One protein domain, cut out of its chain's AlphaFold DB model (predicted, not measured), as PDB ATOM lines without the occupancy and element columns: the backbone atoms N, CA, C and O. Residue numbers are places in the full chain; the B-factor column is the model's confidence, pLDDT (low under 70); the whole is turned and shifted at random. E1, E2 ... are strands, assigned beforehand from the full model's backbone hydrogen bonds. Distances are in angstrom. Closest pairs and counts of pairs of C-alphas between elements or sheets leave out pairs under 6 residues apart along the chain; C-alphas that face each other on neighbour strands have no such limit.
ATOM      1  N   LEU A   9     -41.563  -4.324   8.965       84.69
ATOM      2  CA  LEU A   9     -41.312  -3.077   8.247       84.69
ATOM      3  C   LEU A   9     -40.160  -2.309   8.901       84.69
ATOM      4  O   LEU A   9     -40.239  -1.932  10.071       84.69
ATOM      5  N   VAL A  10     -39.112  -2.037   8.125       86.12
ATOM      6  CA  VAL A  10     -37.987  -1.194   8.534       86.12
ATOM      7  C   VAL A  10     -37.925   0.046   7.658       86.12
ATOM      8  O   VAL A  10     -37.816  -0.035   6.433       86.12
ATOM      9  N   GLU A  11     -37.958   1.202   8.313       88.94
ATOM     10  CA  GLU A  11     -37.820   2.506   7.678       88.94
ATOM     11  C   GLU A  11     -36.433   3.078   7.975       88.94
ATOM     12  O   GLU A  11     -36.065   3.315   9.126       88.94
ATOM     13  N   LEU A  12     -35.641   3.278   6.925       85.12
ATOM     14  CA  LEU A  12     -34.300   3.850   7.008       85.12
ATOM     15  C   LEU A  12     -34.326   5.325   6.610       85.12
ATOM     16  O   LEU A  12     -35.134   5.709   5.773       85.12
ATOM     17  N   PRO A  13     -33.443   6.176   7.149       83.06
ATOM     18  CA  PRO A  13     -33.377   7.577   6.749       83.06
ATOM     19  C   PRO A  13     -33.307   7.754   5.221       83.06
ATOM     20  O   PRO A  13     -32.483   7.122   4.561       83.06
ATOM     21  N   ALA A  14     -34.125   8.650   4.655       78.12
ATOM     22  CA  ALA A  14     -34.047   9.055   3.244       78.12
ATOM     23  C   ALA A  14     -32.882  10.024   2.966       78.12
ATOM     24  O   ALA A  14     -32.976  10.913   2.121       78.12
ATOM     25  N   ASP A  15     -31.761   9.869   3.674       79.31
ATOM     26  CA  ASP A  15     -30.550  10.669   3.466       79.31
ATOM     27  C   ASP A  15     -29.750  10.211   2.231       79.31
ATOM     28  O   ASP A  15     -28.696  10.767   1.931       79.31
ATOM     29  N   GLY A  16     -30.248   9.198   1.510       71.44
ATOM     30  CA  GLY A  16     -29.592   8.608   0.344       71.44
ATOM     31  C   GLY A  16     -28.364   7.769   0.699       71.44
ATOM     32  O   GLY A  16     -27.641   7.343  -0.201       71.44
ATOM     33  N   SER A  17     -28.116   7.526   1.990       81.62
ATOM     34  CA  SER A  17     -27.027   6.659   2.421       81.62
ATOM     35  C   SER A  17     -27.309   5.217   2.017       81.62
ATOM     36  O   SER A  17     -28.431   4.732   2.155       81.62
ATOM     37  N   ALA A  18     -26.276   4.525   1.545       85.81
ATOM     38  CA  ALA A  18     -26.368   3.103   1.266       85.81
ATOM     39  C   ALA A  18     -26.187   2.281   2.548       85.81
ATOM     40  O   ALA A  18     -25.379   2.628   3.423       85.81
ATOM     41  N   TYR A  19     -26.927   1.182   2.650       85.31
ATOM     42  CA  TYR A  19     -26.894   0.272   3.791       85.31
ATOM     43  C   TYR A  19     -26.454  -1.118   3.338       85.31
ATOM     44  O   TYR A  19     -26.819  -1.581   2.260       85.31
ATOM     45  N   ALA A  20     -25.680  -1.799   4.174       89.75
ATOM     46  CA  ALA A  20     -25.418  -3.218   4.007       89.75
ATOM     47  C   ALA A  20     -26.632  -3.978   4.552       89.75
ATOM     48  O   ALA A  20     -26.710  -4.240   5.754       89.75
ATOM     49  N   VAL A  21     -27.602  -4.268   3.684       89.00
ATOM     50  CA  VAL A  21     -28.829  -4.972   4.067       89.00
ATOM     51  C   VAL A  21     -28.615  -6.480   3.960       89.00
ATOM     52  O   VAL A  21     -28.115  -6.995   2.962       89.00
ATOM     53  N   ARG A  22     -28.979  -7.194   5.021       88.88
ATOM     54  CA  ARG A  22     -29.039  -8.650   5.100       88.88
ATOM     55  C   ARG A  22     -30.417  -9.000   5.623       88.88
ATOM     56  O   ARG A  22     -30.687  -8.831   6.803       88.88
ATOM     57  N   ALA A  23     -31.304  -9.405   4.727       86.69
ATOM     58  CA  ALA A  23     -32.669  -9.764   5.070       86.69
ATOM     59  C   ALA A  23     -32.972 -11.172   4.559       86.69
ATOM     60  O   ALA A  23     -32.712 -11.473   3.393       86.69
ATOM     61  N   GLY A  24     -33.503 -12.023   5.434       84.50
ATOM     62  CA  GLY A  24     -33.848 -13.405   5.122       84.50
ATOM     63  C   GLY A  24     -35.155 -13.823   5.782       84.50
ATOM     64  O   GLY A  24     -35.417 -13.478   6.932       84.50
ATOM     65  N   THR A  25     -35.975 -14.564   5.040       84.94
ATOM     66  CA  THR A  25     -37.177 -15.213   5.571       84.94
ATOM     67  C   THR A  25     -37.224 -16.660   5.104       84.94
ATOM     68  O   THR A  25     -36.942 -16.940   3.935       84.94
ATOM     69  N   ASP A  26     -37.550 -17.580   6.011       84.50
ATOM     70  CA  ASP A  26     -37.703 -19.002   5.676       84.50
ATOM     71  C   ASP A  26     -39.027 -19.273   4.937       84.50
ATOM     72  O   ASP A  26     -39.110 -20.166   4.088       84.50
ATOM     73  N   ALA A  27     -40.066 -18.484   5.232       79.62
ATOM     74  CA  ALA A  27     -41.374 -18.556   4.590       79.62
ATOM     75  C   ALA A  27     -42.011 -17.160   4.466       79.62
ATOM     76  O   ALA A  27     -42.698 -16.690   5.373       79.62
ATOM     77  N   GLY A  28     -41.809 -16.520   3.314       83.94
ATOM     78  CA  GLY A  28     -42.317 -15.187   2.985       83.94
ATOM     79  C   GLY A  28     -41.506 -14.563   1.850       83.94
ATOM     80  O   GLY A  28     -40.691 -15.241   1.221       83.94
ATOM     81  N   ASP A  29     -41.697 -13.269   1.626       86.94
ATOM     82  CA  ASP A  29     -40.961 -12.479   0.644       86.94
ATOM     83  C   ASP A  29     -40.102 -11.389   1.308       86.94
ATOM     84  O   ASP A  29     -40.430 -10.832   2.358       86.94
ATOM     85  N   VAL A  30     -38.979 -11.053   0.664       88.75
ATOM     86  CA  VAL A  30     -38.096  -9.951   1.071       88.75
ATOM     87  C   VAL A  30     -38.130  -8.863   0.003       88.75
ATOM     88  O   VAL A  30     -37.838  -9.117  -1.165       88.75
ATOM     89  N   SER A  31     -38.451  -7.635   0.404       89.94
ATOM     90  CA  SER A  31     -38.476  -6.467  -0.475       89.94
ATOM     91  C   SER A  31     -37.578  -5.358   0.065       89.94
ATOM     92  O   SER A  31     -37.803  -4.832   1.157       89.94
ATOM     93  N   ILE A  32     -36.558  -4.985  -0.710       89.56
ATOM     94  CA  ILE A  32     -35.592  -3.940  -0.356       89.56
ATOM     95  C   ILE A  32     -35.723  -2.797  -1.365       89.56
ATOM     96  O   ILE A  32     -35.505  -2.969  -2.561       89.56
ATOM     97  N   GLY A  33     -36.119  -1.624  -0.871       87.75
ATOM     98  CA  GLY A  33     -36.346  -0.405  -1.652       87.75
ATOM     99  C   GLY A  33     -35.367   0.724  -1.331       87.75
ATOM    100  O   GLY A  33     -35.685   1.888  -1.561       87.75
ATOM    101  N   VAL A  34     -34.211   0.403  -0.750       86.75
ATOM    102  CA  VAL A  34     -33.160   1.361  -0.378       86.75
ATOM    103  C   VAL A  34     -31.871   1.065  -1.150       86.75
ATOM    104  O   VAL A  34     -31.686  -0.070  -1.582       86.75
ATOM    105  N   PRO A  35     -30.960   2.037  -1.327       87.62
ATOM    106  CA  PRO A  35     -29.646   1.763  -1.900       87.62
ATOM    107  C   PRO A  35     -28.856   0.773  -1.032       87.62
ATOM    108  O   PRO A  35     -28.646   1.009   0.162       87.62
ATOM    109  N   GLU A  36     -28.396  -0.316  -1.640       86.56
ATOM    110  CA  GLU A  36     -27.616  -1.353  -0.967       86.56
ATOM    111  C   GLU A  36     -26.123  -1.198  -1.270       86.56
ATOM    112  O   GLU A  36     -25.717  -1.061  -2.426       86.56
ATOM    113  N   ASP A  37     -25.297  -1.245  -0.228       88.56
ATOM    114  CA  ASP A  37     -23.841  -1.301  -0.353       88.56
ATOM    115  C   ASP A  37     -23.279  -2.291   0.681       88.56
ATOM    116  O   ASP A  37     -23.274  -1.988   1.877       88.56
ATOM    117  N   PRO A  38     -22.775  -3.465   0.253       85.38
ATOM    118  CA  PRO A  38     -22.239  -4.481   1.159       85.38
ATOM    119  C   PRO A  38     -20.952  -4.046   1.879       85.38
ATOM    120  O   PRO A  38     -20.539  -4.706   2.833       85.38
ATOM    121  N   SER A  39     -20.309  -2.960   1.439       88.50
ATOM    122  CA  SER A  39     -19.151  -2.348   2.098       88.50
ATOM    123  C   SER A  39     -19.527  -1.215   3.060       88.50
ATOM    124  O   SER A  39     -18.655  -0.701   3.769       88.50
ATOM    125  N   SER A  40     -20.811  -0.839   3.125       87.38
ATOM    126  CA  SER A  40     -21.279   0.210   4.025       87.38
ATOM    127  C   SER A  40     -21.045  -0.178   5.490       87.38
ATOM    128  O   SER A  40     -21.371  -1.294   5.900       87.38
ATOM    129  N   PRO A  41     -20.549   0.748   6.332       87.19
ATOM    130  CA  PRO A  41     -20.455   0.521   7.773       87.19
ATOM    131  C   PRO A  41     -21.834   0.481   8.454       87.19
ATOM    132  O   PRO A  41     -21.924   0.128   9.629       87.19
ATOM    133  N   ARG A  42     -22.904   0.874   7.748       84.62
ATOM    134  CA  ARG A  42     -24.280   0.849   8.250       84.62
ATOM    135  C   ARG A  42     -24.928  -0.474   7.855       84.62
ATOM    136  O   ARG A  42     -25.373  -0.626   6.722       84.62
ATOM    137  N   VAL A  43     -24.967  -1.421   8.788       88.00
ATOM    138  CA  VAL A  43     -25.519  -2.764   8.562       88.00
ATOM    139  C   VAL A  43     -26.951  -2.845   9.082       88.00
ATOM    140  O   VAL A  43     -27.233  -2.381  10.186       88.00
ATOM    141  N   VAL A  44     -27.835  -3.444   8.288       86.12
ATOM    142  CA  VAL A  44     -29.218  -3.763   8.654       86.12
ATOM    143  C   VAL A  44     -29.384  -5.265   8.490       86.12
ATOM    144  O   VAL A  44     -29.292  -5.761   7.373       86.12
ATOM    145  N   ASP A  45     -29.588  -5.975   9.593       88.94
ATOM    146  CA  ASP A  45     -29.681  -7.435   9.628       88.94
ATOM    147  C   ASP A  45     -31.069  -7.832  10.155       88.94
ATOM    148  O   ASP A  45     -31.486  -7.352  11.214       88.94
ATOM    149  N   LEU A  46     -31.819  -8.595   9.359       84.81
ATOM    150  CA  LEU A  46     -33.221  -8.944   9.587       84.81
ATOM    151  C   LEU A  46     -33.451 -10.418   9.253       84.81
ATOM    152  O   LEU A  46     -33.234 -10.848   8.121       84.81
ATOM    153  N   GLU A  47     -33.971 -11.166  10.219       85.81
ATOM    154  CA  GLU A  47     -34.370 -12.560  10.040       85.81
ATOM    155  C   GLU A  47     -35.807 -12.757  10.528       85.81
ATOM    156  O   GLU A  47     -36.216 -12.184  11.542       85.81
ATOM    157  N   SER A  48     -36.577 -13.558   9.791       79.56
ATOM    158  CA  SER A  48     -37.937 -13.958  10.156       79.56
ATOM    159  C   SER A  48     -38.182 -15.420   9.783       79.56
ATOM    160  O   SER A  48     -37.835 -15.852   8.688       79.56
ATOM    161  N   ASP A  49     -38.808 -16.189  10.670       79.50
ATOM    162  CA  ASP A  49     -39.170 -17.585  10.386       79.50
ATOM    163  C   ASP A  49     -40.392 -17.691   9.451       79.50
ATOM    164  O   ASP A  49     -40.495 -18.601   8.630       79.50
ATOM    165  N   ALA A  50     -41.363 -16.783   9.593       75.06
ATOM    166  CA  ALA A  50     -42.575 -16.768   8.782       75.06
ATOM    167  C   ALA A  50     -43.149 -15.350   8.685       75.06
ATOM    168  O   ALA A  50     -43.656 -14.792   9.661       75.06
ATOM    169  N   GLY A  51     -43.107 -14.782   7.484       79.81
ATOM    170  CA  GLY A  51     -43.617 -13.449   7.196       79.81
ATOM    171  C   GLY A  51     -42.709 -12.636   6.284       79.81
ATOM    172  O   GLY A  51     -41.568 -13.013   6.002       79.81
ATOM    173  N   ASP A  52     -43.254 -11.518   5.819       85.62
ATOM    174  CA  ASP A  52     -42.626 -10.670   4.818       85.62
ATOM    175  C   ASP A  52     -41.737  -9.607   5.468       85.62
ATOM    176  O   ASP A  52     -42.104  -8.982   6.471       85.62
ATOM    177  N   ILE A  53     -40.570  -9.376   4.870       87.12
ATOM    178  CA  ILE A  53     -39.630  -8.335   5.293       87.12
ATOM    179  C   ILE A  53     -39.636  -7.225   4.251       87.12
ATOM    180  O   ILE A  53     -39.317  -7.448   3.084       87.12
ATOM    181  N   THR A  54     -39.951  -6.004   4.678       90.06
ATOM    182  CA  THR A  54     -39.891  -4.811   3.830       90.06
ATOM    183  C   THR A  54     -38.935  -3.779   4.410       90.06
ATOM    184  O   THR A  54     -39.139  -3.273   5.513       90.06
ATOM    185  N   VAL A  55     -37.930  -3.396   3.625       88.94
ATOM    186  CA  VAL A  55     -36.987  -2.320   3.949       88.94
ATOM    187  C   VAL A  55     -37.208  -1.166   2.980       88.94
ATOM    188  O   VAL A  55     -37.086  -1.336   1.767       88.94
ATOM    189  N   ARG A  56     -37.531   0.021   3.495       89.38
ATOM    190  CA  ARG A  56     -37.783   1.220   2.679       89.38
ATOM    191  C   ARG A  56     -37.181   2.467   3.308       89.38
ATOM    192  O   ARG A  56     -36.859   2.478   4.491       89.38
ATOM    193  N   THR A  57     -37.047   3.534   2.527       85.81
ATOM    194  CA  THR A  57     -36.688   4.843   3.077       85.81
ATOM    195  C   THR A  57     -37.898   5.497   3.752       85.81
ATOM    196  O   THR A  57     -38.987   5.497   3.179       85.81
ATOM    197  N   ALA A  58     -37.692   6.083   4.931       78.25
ATOM    198  CA  ALA A  58     -38.641   6.927   5.645       78.25
ATOM    199  C   ALA A  58     -38.894   8.211   4.842       78.25
ATOM    200  O   ALA A  58     -37.936   8.888   4.463       78.25
TER     201      ALA A  58
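What this domain is: This is residues 9 to 58 of the 59 residues of an uncharacterized protein of Modestobacter versicolor (UniProt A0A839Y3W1). Two small sheets, E1 E5 E3 and E2 E4, lie face to face as a flat sandwich, and the chain changes sheet at each link. The printed part has 50 residues, five named strands, E1 to E5, and no named helix: all strand, both sheets parallel. It is compact, with a radius of gyration of the C-alphas of 10.7 A and spans of 30 by 21 by 10 A.

Where its parts are: Find C-alpha 9 at (-41.312, -3.077, 8.247); E1 runs from there to residue 13, 13.4 A. Then come E2, residues 20 to 25, 16.9 A; E3, residues 30 to 32, 6.7 A; E4, residues 43 to 48, 16.8 A; and E5, residues 53 to 58, 15.3 A, ending at (-38.641, 6.927, 5.645).

How they stand to each other: Look at inner strand E5: within hydrogen-bond range are N 10 of E1 and O 54, 2.9 A, and N 31 of E3 and O 53, 2.8 A. E2 and E4 run parallel at 2 degrees, with N 22 and O 44 at 2.8 A. Between the sheets, the closest C-alphas of E2 and E3, Ala 23 and Val 30, are 6.7 A apart.

The domain as a whole: The C-alphas farthest apart, Asp 15 and Ala 27, are 31.2 A apart. The printed part has no cut and no long link; no printed residue is under pLDDT 70.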